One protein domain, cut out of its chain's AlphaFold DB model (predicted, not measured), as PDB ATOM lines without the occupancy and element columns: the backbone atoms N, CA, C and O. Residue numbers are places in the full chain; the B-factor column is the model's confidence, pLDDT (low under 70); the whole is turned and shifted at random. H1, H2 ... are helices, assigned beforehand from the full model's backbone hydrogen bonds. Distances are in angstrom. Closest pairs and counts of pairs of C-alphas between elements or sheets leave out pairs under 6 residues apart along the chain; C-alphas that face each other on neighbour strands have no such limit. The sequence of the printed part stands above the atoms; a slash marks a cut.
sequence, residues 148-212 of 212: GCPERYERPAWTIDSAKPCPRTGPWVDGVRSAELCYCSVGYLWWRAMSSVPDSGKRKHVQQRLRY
ATOM      1  N   GLY A 148      32.407 -35.679 -37.617       91.38
ATOM      2  CA  GLY A 148      33.659 -35.455 -38.334       91.38
ATOM      3  C   GLY A 148      34.632 -34.552 -37.573       91.38
ATOM      4  O   GLY A 148      35.745 -34.333 -38.051       91.38
ATOM      5  N   CYS A 149      34.230 -33.988 -36.433       90.56
ATOM      6  CA  CYS A 149      35.071 -33.165 -35.567       90.56
ATOM      7  C   CYS A 149      35.716 -33.993 -34.448       90.56
ATOM      8  O   CYS A 149      35.129 -34.993 -34.035       90.56
ATOM      9  N   PRO A 150      36.883 -33.576 -33.914       89.88
ATOM     10  CA  PRO A 150      37.500 -34.260 -32.781       89.88
ATOM     11  C   PRO A 150      36.540 -34.380 -31.600       89.88
ATOM     12  O   PRO A 150      35.836 -33.419 -31.275       89.88
ATOM     13  N   GLU A 151      36.549 -35.540 -30.947       92.06
ATOM     14  CA  GLU A 151      35.734 -35.790 -29.763       92.06
ATOM     15  C   GLU A 151      36.173 -34.870 -28.617       92.06
ATOM     16  O   GLU A 151      37.261 -35.002 -28.059       92.06
ATOM     17  N   ARG A 152      35.328 -33.882 -28.312       90.31
ATOM     18  CA  ARG A 152      35.533 -32.878 -27.261       90.31
ATOM     19  C   ARG A 152      34.192 -32.562 -26.618       90.31
ATOM     20  O   ARG A 152      33.196 -32.444 -27.320       90.31
ATOM     21  N   TYR A 153      34.164 -32.371 -25.304       92.12
ATOM     22  CA  TYR A 153      32.921 -32.073 -24.571       92.12
ATOM     23  C   TYR A 153      32.820 -30.613 -24.115       92.12
ATOM     24  O   TYR A 153      31.764 -30.157 -23.663       92.12
ATOM     25  N   GLU A 154      33.905 -29.865 -24.279       89.19
ATOM     26  CA  GLU A 154      34.017 -28.447 -23.962       89.19
ATOM     27  C   GLU A 154      34.235 -27.635 -25.234       89.19
ATOM     28  O   GLU A 154      34.813 -28.123 -26.212       89.19
ATOM     29  N   ARG A 155      33.770 -26.381 -25.206       85.44
ATOM     30  CA  ARG A 155      34.043 -25.446 -26.290       85.44
ATOM     31  C   ARG A 155      35.558 -25.244 -26.357       85.44
ATOM     32  O   ARG A 155      36.155 -24.917 -25.333       85.44
ATOM     33  N   PRO A 156      36.188 -25.417 -27.525       80.88
ATOM     34  CA  PRO A 156      37.620 -25.219 -27.621       80.88
ATOM     35  C   PRO A 156      38.026 -23.786 -27.245       80.88
ATOM     36  O   PRO A 156      37.376 -22.826 -27.654       80.88
ATOM     37  N   ALA A 157      39.113 -23.655 -26.477       73.50
ATOM     38  CA  ALA A 157      39.634 -22.362 -26.027       73.50
ATOM     39  C   ALA A 157      40.285 -21.545 -27.151       73.50
ATOM     40  O   ALA A 157      40.442 -20.334 -27.015       73.50
ATOM     41  N   TRP A 158      40.643 -22.188 -28.270       68.19
ATOM     42  CA  TRP A 158      40.928 -21.459 -29.496       68.19
ATOM     43  C   TRP A 158      39.605 -20.853 -29.964       68.19
ATOM     44  O   TRP A 158      38.820 -21.447 -30.692       68.19
ATOM     45  N   THR A 159      39.311 -19.649 -29.496       55.66
ATOM     46  CA  THR A 159      38.366 -18.802 -30.197       55.66
ATOM     47  C   THR A 159      38.969 -18.610 -31.574       55.66
ATOM     48  O   THR A 159      40.067 -18.058 -31.691       55.66
ATOM     49  N   ILE A 160      38.286 -19.084 -32.618       57.56
ATOM     50  CA  ILE A 160      38.427 -18.447 -33.924       57.56
ATOM     51  C   ILE A 160      38.246 -16.976 -33.590       57.56
ATOM     52  O   ILE A 160      37.193 -16.604 -33.068       57.56
ATOM     53  N   ASP A 161      39.321 -16.194 -33.720       62.03
ATOM     54  CA  ASP A 161      39.208 -14.749 -33.682       62.03
ATOM     55  C   ASP A 161      38.146 -14.462 -34.719       62.03
ATOM     56  O   ASP A 161      38.361 -14.679 -35.910       62.03
ATOM     57  N   SER A 162      36.953 -14.138 -34.240       55.09
ATOM     58  CA  SER A 162      35.771 -14.166 -35.071       55.09
ATOM     59  C   SER A 162      35.927 -13.111 -36.171       55.09
ATOM     60  O   SER A 162      35.319 -13.222 -37.218       55.09
ATOM     61  N   ALA A 163      36.826 -12.136 -35.995       58.53
ATOM     62  CA  ALA A 163      37.202 -11.161 -37.006       58.53
ATOM     63  C   ALA A 163      38.115 -11.697 -38.131       58.53
ATOM     64  O   ALA A 163      38.342 -10.977 -39.104       58.53
ATOM     65  N   LYS A 164      38.662 -12.918 -38.037       65.44
ATOM     66  CA  LYS A 164      39.602 -13.476 -39.019       65.44
ATOM     67  C   LYS A 164      39.027 -14.711 -39.718       65.44
ATOM     68  O   LYS A 164      38.600 -15.651 -39.051       65.44
ATOM     69  N   PRO A 165      39.061 -14.752 -41.065       66.62
ATOM     70  CA  PRO A 165      38.607 -15.918 -41.810       66.62
ATOM     71  C   PRO A 165      39.440 -17.153 -41.457       66.62
ATOM     72  O   PRO A 165      40.636 -17.045 -41.172       66.62
ATOM     73  N   CYS A 166      38.811 -18.329 -41.530       72.44
ATOM     74  CA  CYS A 166      39.493 -19.601 -41.319       72.44
ATOM     75  C   CYS A 166      40.747 -19.690 -42.195       72.44
ATOM     76  O   CYS A 166      40.654 -19.563 -43.423       72.44
ATOM     77  N   PRO A 167      41.928 -19.907 -41.599       71.62
ATOM     78  CA  PRO A 167      43.150 -19.933 -42.372       71.62
ATOM     79  C   PRO A 167      43.155 -21.185 -43.261       71.62
ATOM     80  O   PRO A 167      42.746 -22.261 -42.835       71.62
ATOM     81  N   ARG A 168      43.607 -21.060 -44.519       67.69
ATOM     82  CA  ARG A 168      43.699 -22.204 -45.457       67.69
ATOM     83  C   ARG A 168      44.733 -23.243 -45.018       67.69
ATOM     84  O   ARG A 168      44.638 -24.413 -45.368       67.69
ATOM     85  N   THR A 169      45.736 -22.796 -44.274       71.50
ATOM     86  CA  THR A 169      46.791 -23.608 -43.677       71.50
ATOM     87  C   THR A 169      46.975 -23.155 -42.239       71.50
ATOM     88  O   THR A 169      46.748 -21.996 -41.912       71.50
ATOM     89  N   GLY A 170      47.377 -24.055 -41.354       66.88
ATOM     90  CA  GLY A 170      47.587 -23.687 -39.965       66.88
ATOM     91  C   GLY A 170      48.425 -24.721 -39.227       66.88
ATOM     92  O   GLY A 170      48.600 -25.832 -39.742       66.88
ATOM     93  N   PRO A 171      48.980 -24.355 -38.061       74.31
ATOM     94  CA  PRO A 171      49.742 -25.281 -37.236       74.31
ATOM     95  C   PRO A 171      48.884 -26.478 -36.822       74.31
ATOM     96  O   PRO A 171      47.654 -26.412 -36.784       74.31
ATOM     97  N   TRP A 172      49.547 -27.579 -36.496       69.19
ATOM     98  CA  TRP A 172      48.891 -28.733 -35.899       69.19
ATOM     99  C   TRP A 172      48.519 -28.421 -34.446       69.19
ATOM    100  O   TRP A 172      49.350 -27.930 -33.685       69.19
ATOM    101  N   VAL A 173      47.277 -28.714 -34.071       68.00
ATOM    102  CA  VAL A 173      46.744 -28.613 -32.709       68.00
ATOM    103  C   VAL A 173      46.088 -29.951 -32.394       68.00
ATOM    104  O   VAL A 173      45.167 -30.366 -33.093       68.00
ATOM    105  N   ASP A 174      46.596 -30.654 -31.381       67.56
ATOM    106  CA  ASP A 174      46.113 -31.983 -30.974       67.56
ATOM    107  C   ASP A 174      46.032 -32.995 -32.138       67.56
ATOM    108  O   ASP A 174      45.076 -33.757 -32.260       67.56
ATOM    109  N   GLY A 175      47.022 -32.972 -33.038       67.75
ATOM    110  CA  GLY A 175      47.082 -33.888 -34.182       67.75
ATOM    111  C   GLY A 175      46.126 -33.559 -35.335       67.75
ATOM    112  O   GLY A 175      46.007 -34.362 -36.253       67.75
ATOM    113  N   VAL A 176      45.493 -32.380 -35.341       68.06
ATOM    114  CA  VAL A 176      44.643 -31.884 -36.440       68.06
ATOM    115  C   VAL A 176      45.130 -30.503 -36.880       68.06
ATOM    116  O   VAL A 176      45.547 -29.696 -36.049       68.06
ATOM    117  N   ARG A 177      45.108 -30.186 -38.178       70.56
ATOM    118  CA  ARG A 177      45.491 -28.838 -38.636       70.56
ATOM    119  C   ARG A 177      44.489 -27.812 -38.108       70.56
ATOM    120  O   ARG A 177      43.286 -28.005 -38.239       70.56
ATOM    121  N   SER A 178      44.940 -26.681 -37.570       71.75
ATOM    122  CA  SER A 178      44.026 -25.657 -37.035       71.75
ATOM    123  C   SER A 178      43.041 -25.118 -38.086       71.75
ATOM    124  O   SER A 178      41.901 -24.801 -37.759       71.75
ATOM    125  N   ALA A 179      43.440 -25.113 -39.362       70.69
ATOM    126  CA  ALA A 179      42.570 -24.849 -40.509       70.69
ATOM    127  C   ALA A 179      41.355 -25.798 -40.575       70.69
ATOM    128  O   ALA A 179      40.238 -25.379 -40.866       70.69
ATOM    129  N   GLU A 180      41.564 -27.077 -40.262       70.81
ATOM    130  CA  GLU A 180      40.531 -28.116 -40.262       70.81
ATOM    131  C   GLU A 180      39.606 -28.008 -39.045       70.81
ATOM    132  O   GLU A 180      38.436 -28.392 -39.118       70.81
ATOM    133  N   LEU A 181      40.110 -27.464 -37.937       78.94
ATOM    134  CA  LEU A 181      39.333 -27.242 -36.721       78.94
ATOM    135  C   LEU A 181      38.372 -26.061 -36.841       78.94
ATOM    136  O   LEU A 181      37.393 -26.018 -36.114       78.94
ATOM    137  N   CYS A 182      38.586 -25.143 -37.778       80.75
ATOM    138  CA  CYS A 182      37.821 -23.902 -37.854       80.75
ATOM    139  C   CYS A 182      36.306 -24.092 -38.106       80.75
ATOM    140  O   CYS A 182      35.510 -23.234 -37.759       80.75
ATOM    141  N   TYR A 183      35.879 -25.246 -38.629       86.19
ATOM    142  CA  TYR A 183      34.455 -25.608 -38.756       86.19
ATOM    143  C   TYR A 183      33.966 -26.565 -37.654       86.19
ATOM    144  O   TYR A 183      32.889 -27.146 -37.760       86.19
ATOM    145  N   CYS A 184      34.770 -26.767 -36.608       89.75
ATOM    146  CA  CYS A 184      34.510 -27.676 -35.491       89.75
ATOM    147  C   CYS A 184      34.291 -26.973 -34.152       89.75
ATOM    148  O   CYS A 184      34.128 -27.646 -33.132       89.75
ATOM    149  N   SER A 185      34.248 -25.645 -34.127       87.94
ATOM    150  CA  SER A 185      34.012 -24.843 -32.919       87.94
ATOM    151  C   SER A 185      32.682 -25.155 -32.239       87.94
ATOM    152  O   SER A 185      32.607 -25.054 -31.019       87.94
ATOM    153  N   VAL A 186      31.673 -25.612 -32.990       92.25
ATOM    154  CA  VAL A 186      30.384 -26.111 -32.466       92.25
ATOM    155  C   VAL A 186      30.290 -27.640 -32.411       92.25
ATOM    156  O   VAL A 186      29.342 -28.180 -31.847       92.25
ATOM    157  N   GLY A 187      31.290 -28.363 -32.929       93.25
ATOM    158  CA  GLY A 187      31.323 -29.830 -32.942       93.25
ATOM    159  C   GLY A 187      31.315 -30.456 -31.543       93.25
ATOM    160  O   GLY A 187      30.808 -31.560 -31.363       93.25
ATOM    161  N   TYR A 188      31.791 -29.735 -30.522       92.44
ATOM    162  CA  TYR A 188      31.733 -30.207 -29.133       92.44
ATOM    163  C   TYR A 188      30.296 -30.412 -28.623       92.44
ATOM    164  O   TYR A 188      30.071 -31.241 -27.744       92.44
ATOM    165  N   LEU A 189      29.311 -29.686 -29.171       94.69
ATOM    166  CA  LEU A 189      27.902 -29.855 -28.800       94.69
ATOM    167  C   LEU A 189      27.363 -31.204 -29.266       94.69
ATOM    168  O   LEU A 189      26.623 -31.843 -28.522       94.69
ATOM    169  N   TRP A 190      27.796 -31.668 -30.442       95.94
ATOM    170  CA  TRP A 190      27.480 -33.009 -30.932       95.94
ATOM    171  C   TRP A 190      27.993 -34.073 -29.967       95.94
ATOM    172  O   TRP A 190      27.233 -34.905 -29.480       95.94
ATOM    173  N   TRP A 191      29.279 -34.017 -29.627       95.12
ATOM    174  CA  TRP A 191      29.893 -34.994 -28.730       95.12
ATOM    175  C   TRP A 191      29.336 -34.933 -27.308       95.12
ATOM    176  O   TRP A 191      29.148 -35.977 -26.689       95.12
ATOM    177  N   ARG A 192      28.997 -33.740 -26.805       94.81
ATOM    178  CA  ARG A 192      28.290 -33.574 -25.527       94.81
ATOM    179  C   ARG A 192      26.899 -34.211 -25.553       94.81
ATOM    180  O   ARG A 192      26.511 -34.847 -24.579       94.81
ATOM    181  N   ALA A 193      26.154 -34.063 -26.647       94.25
ATOM    182  CA  ALA A 193      24.862 -34.727 -26.801       94.25
ATOM    183  C   ALA A 193      25.025 -36.253 -26.886       94.25
ATOM    184  O   ALA A 193      24.311 -36.993 -26.221       94.25
ATOM    185  N   MET A 194      26.017 -36.743 -27.631       92.69
ATOM    186  CA  MET A 194      26.287 -38.179 -27.730       92.69
ATOM    187  C   MET A 194      26.755 -38.794 -26.406       92.69
ATOM    188  O   MET A 194      26.450 -39.957 -26.134       92.69
ATOM    189  N   SER A 195      27.472 -38.040 -25.566       92.12
ATOM    190  CA  SER A 195      27.942 -38.533 -24.271       92.12
ATOM    191  C   SER A 195      26.837 -38.619 -23.217       92.12
ATOM    192  O   SER A 195      26.958 -39.458 -22.321       92.12
ATOM    193  N   SER A 196      25.758 -37.840 -23.348       89.94
ATOM    194  CA  SER A 196      24.608 -37.873 -22.433       89.94
ATOM    195  C   SER A 196      23.626 -39.014 -22.714       89.94
ATOM    196  O   SER A 196      22.850 -39.374 -21.829       89.94
ATOM    197  N   VAL A 197      23.675 -39.628 -23.903       87.56
ATOM    198  CA  VAL A 197      22.866 -40.814 -24.220       87.56
ATOM    199  C   VAL A 197      23.370 -41.998 -23.381       87.56
ATOM    200  O   VAL A 197      24.540 -42.373 -23.542       87.56
ATOM    201  N   PRO A 198      22.536 -42.607 -22.508       84.94
ATOM    202  CA  PRO A 198      22.926 -43.760 -21.700       84.94
ATOM    203  C   PRO A 198      23.535 -44.856 -22.569       84.94
ATOM    204  O   PRO A 198      23.071 -45.096 -23.685       84.94
ATOM    205  N   ASP A 199      24.587 -45.508 -22.073       77.69
ATOM    206  CA  ASP A 199      25.332 -46.497 -22.847       77.69
ATOM    207  C   ASP A 199      24.470 -47.744 -23.097       77.69
ATOM    208  O   ASP A 199      24.464 -48.705 -22.334       77.69
ATOM    209  N   SER A 200      23.696 -47.729 -24.182       63.19
ATOM    210  CA  SER A 200      22.809 -48.826 -24.576       63.19
ATOM    211  C   SER A 200      23.575 -49.974 -25.258       63.19
ATOM    212  O   SER A 200      23.018 -50.670 -26.107       63.19
ATOM    213  N   GLY A 201      24.884 -50.109 -25.004       60.66
ATOM    214  CA  GLY A 201      25.768 -51.107 -25.618       60.66
ATOM    215  C   GLY A 201      26.148 -50.847 -27.084       60.66
ATOM    216  O   GLY A 201      26.857 -51.655 -27.682       60.66
ATOM    217  N   LYS A 202      25.716 -49.728 -27.686       55.59
ATOM    218  CA  LYS A 202      25.915 -49.423 -29.121       55.59
ATOM    219  C   LYS A 202      27.120 -48.524 -29.433       55.59
ATOM    220  O   LYS A 202      27.488 -48.411 -30.604       55.59
ATOM    221  N   ARG A 203      27.790 -47.929 -28.432       56.44
ATOM    222  CA  ARG A 203      28.938 -47.017 -28.660       56.44
ATOM    223  C   ARG A 203      30.121 -47.682 -29.381       56.44
ATOM    224  O   ARG A 203      30.848 -47.009 -30.107       56.44
ATOM    225  N   LYS A 204      30.268 -49.011 -29.279       53.50
ATOM    226  CA  LYS A 204      31.388 -49.755 -29.886       53.50
ATOM    227  C   LYS A 204      31.419 -49.730 -31.423       53.50
ATOM    228  O   LYS A 204      32.493 -49.904 -31.990       53.50
ATOM    229  N   HIS A 205      30.298 -49.486 -32.109       53.16
ATOM    230  CA  HIS A 205      30.260 -49.562 -33.579       53.16
ATOM    231  C   HIS A 205      30.578 -48.250 -34.307       53.16
ATOM    232  O   HIS A 205      31.043 -48.300 -35.444       53.16
ATOM    233  N   VAL A 206      30.395 -47.086 -33.673       54.00
ATOM    234  CA  VAL A 206      30.693 -45.790 -34.315       54.00
ATOM    235  C   VAL A 206      32.203 -45.515 -34.327       54.00
ATOM    236  O   VAL A 206      32.737 -45.044 -35.327       54.00
ATOM    237  N   GLN A 207      32.922 -45.904 -33.269       48.88
ATOM    238  CA  GLN A 207      34.368 -45.671 -33.157       48.88
ATOM    239  C   GLN A 207      35.224 -46.549 -34.090       48.88
ATOM    240  O   GLN A 207      36.344 -46.172 -34.424       48.88
ATOM    241  N   GLN A 208      34.721 -47.702 -34.549       46.44
ATOM    242  CA  GLN A 208      35.496 -48.608 -35.410       46.44
ATOM    243  C   GLN A 208      35.569 -48.175 -36.885       46.44
ATOM    244  O   GLN A 208      36.448 -48.655 -37.594       46.44
ATOM    245  N   ARG A 209      34.701 -47.269 -37.362       45.94
ATOM    246  CA  ARG A 209      34.643 -46.878 -38.789       45.94
ATOM    247  C   ARG A 209      35.374 -45.582 -39.153       45.94
ATOM    248  O   ARG A 209      35.393 -45.230 -40.323       45.94
ATOM    249  N   LEU A 210      35.980 -44.883 -38.193       40.75
ATOM    250  CA  LEU A 210      36.678 -43.606 -38.436       40.75
ATOM    251  C   LEU A 210      38.211 -43.737 -38.497       40.75
ATOM    252  O   LEU A 210      38.914 -42.732 -38.486       40.75
ATOM    253  N   ARG A 211      38.738 -44.965 -38.573       36.06
ATOM    254  CA  ARG A 211      40.151 -45.225 -38.877       36.06
ATOM    255  C   ARG A 211      40.296 -45.498 -40.378       36.06
ATOM    256  O   ARG A 211      40.313 -46.659 -40.776       36.06
ATOM    257  N   TYR A 212      40.349 -44.441 -41.182       34.56
ATOM    258  CA  TYR A 212      40.809 -44.484 -42.573       34.56
ATOM    259  C   TYR A 212      41.952 -43.492 -42.740       34.56
ATOM    260  O   TYR A 212      41.797 -42.357 -42.234       34.56
TER     261      TYR A 212
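Overview. This is residues 148 to 212 of the 212 residues of the protein "Hypothetical protein" of Haptolina ericina (UniProt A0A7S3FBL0). With little regular structure, this is a loose, elongated run of chain: a 30-residue stretch, 148 to 177, winds without a named element, a short turn H1 and the longest helix H2 follow, and H3 ends an arm that stands free. The 65 printed residues hold three named helices, H1, H2, H3 in order, and no named strand; the class is all helix, with 21 residues in them. The radius of gyration of the C-alphas is 13.9 A, and the spans are 42 by 25 by 15 A.

Arrangement. Residues 172 to 173 pair antiparallel with 176 to 177. H1, residues 178 to 181, H2, 187 to 196, and H3, 203 to 209, are apart from one another. The link H1 to H2 is tight, and H2 to H3 short. Every O i to N i+4 pair is within hydrogen-bond range in H2; H3 has 0 of 3, and 0 of 4 O i to N i+3; H1 is too short for an O i to N i+4 pair.

Along the chain. H1 begins at C-alpha 178 (44.026, -25.657, -37.035). H2 measures 14.8 A and H3 11.6 A, ending at C-alpha 209 (34.643, -46.878, -38.789).

Size, cuts and confidence. The C-alphas farthest apart, of Ala 163 and Gly 201, are 43.1 A apart. The printed part has no cut; pLDDT is under 70 in 28 residues, among them 200 to 212.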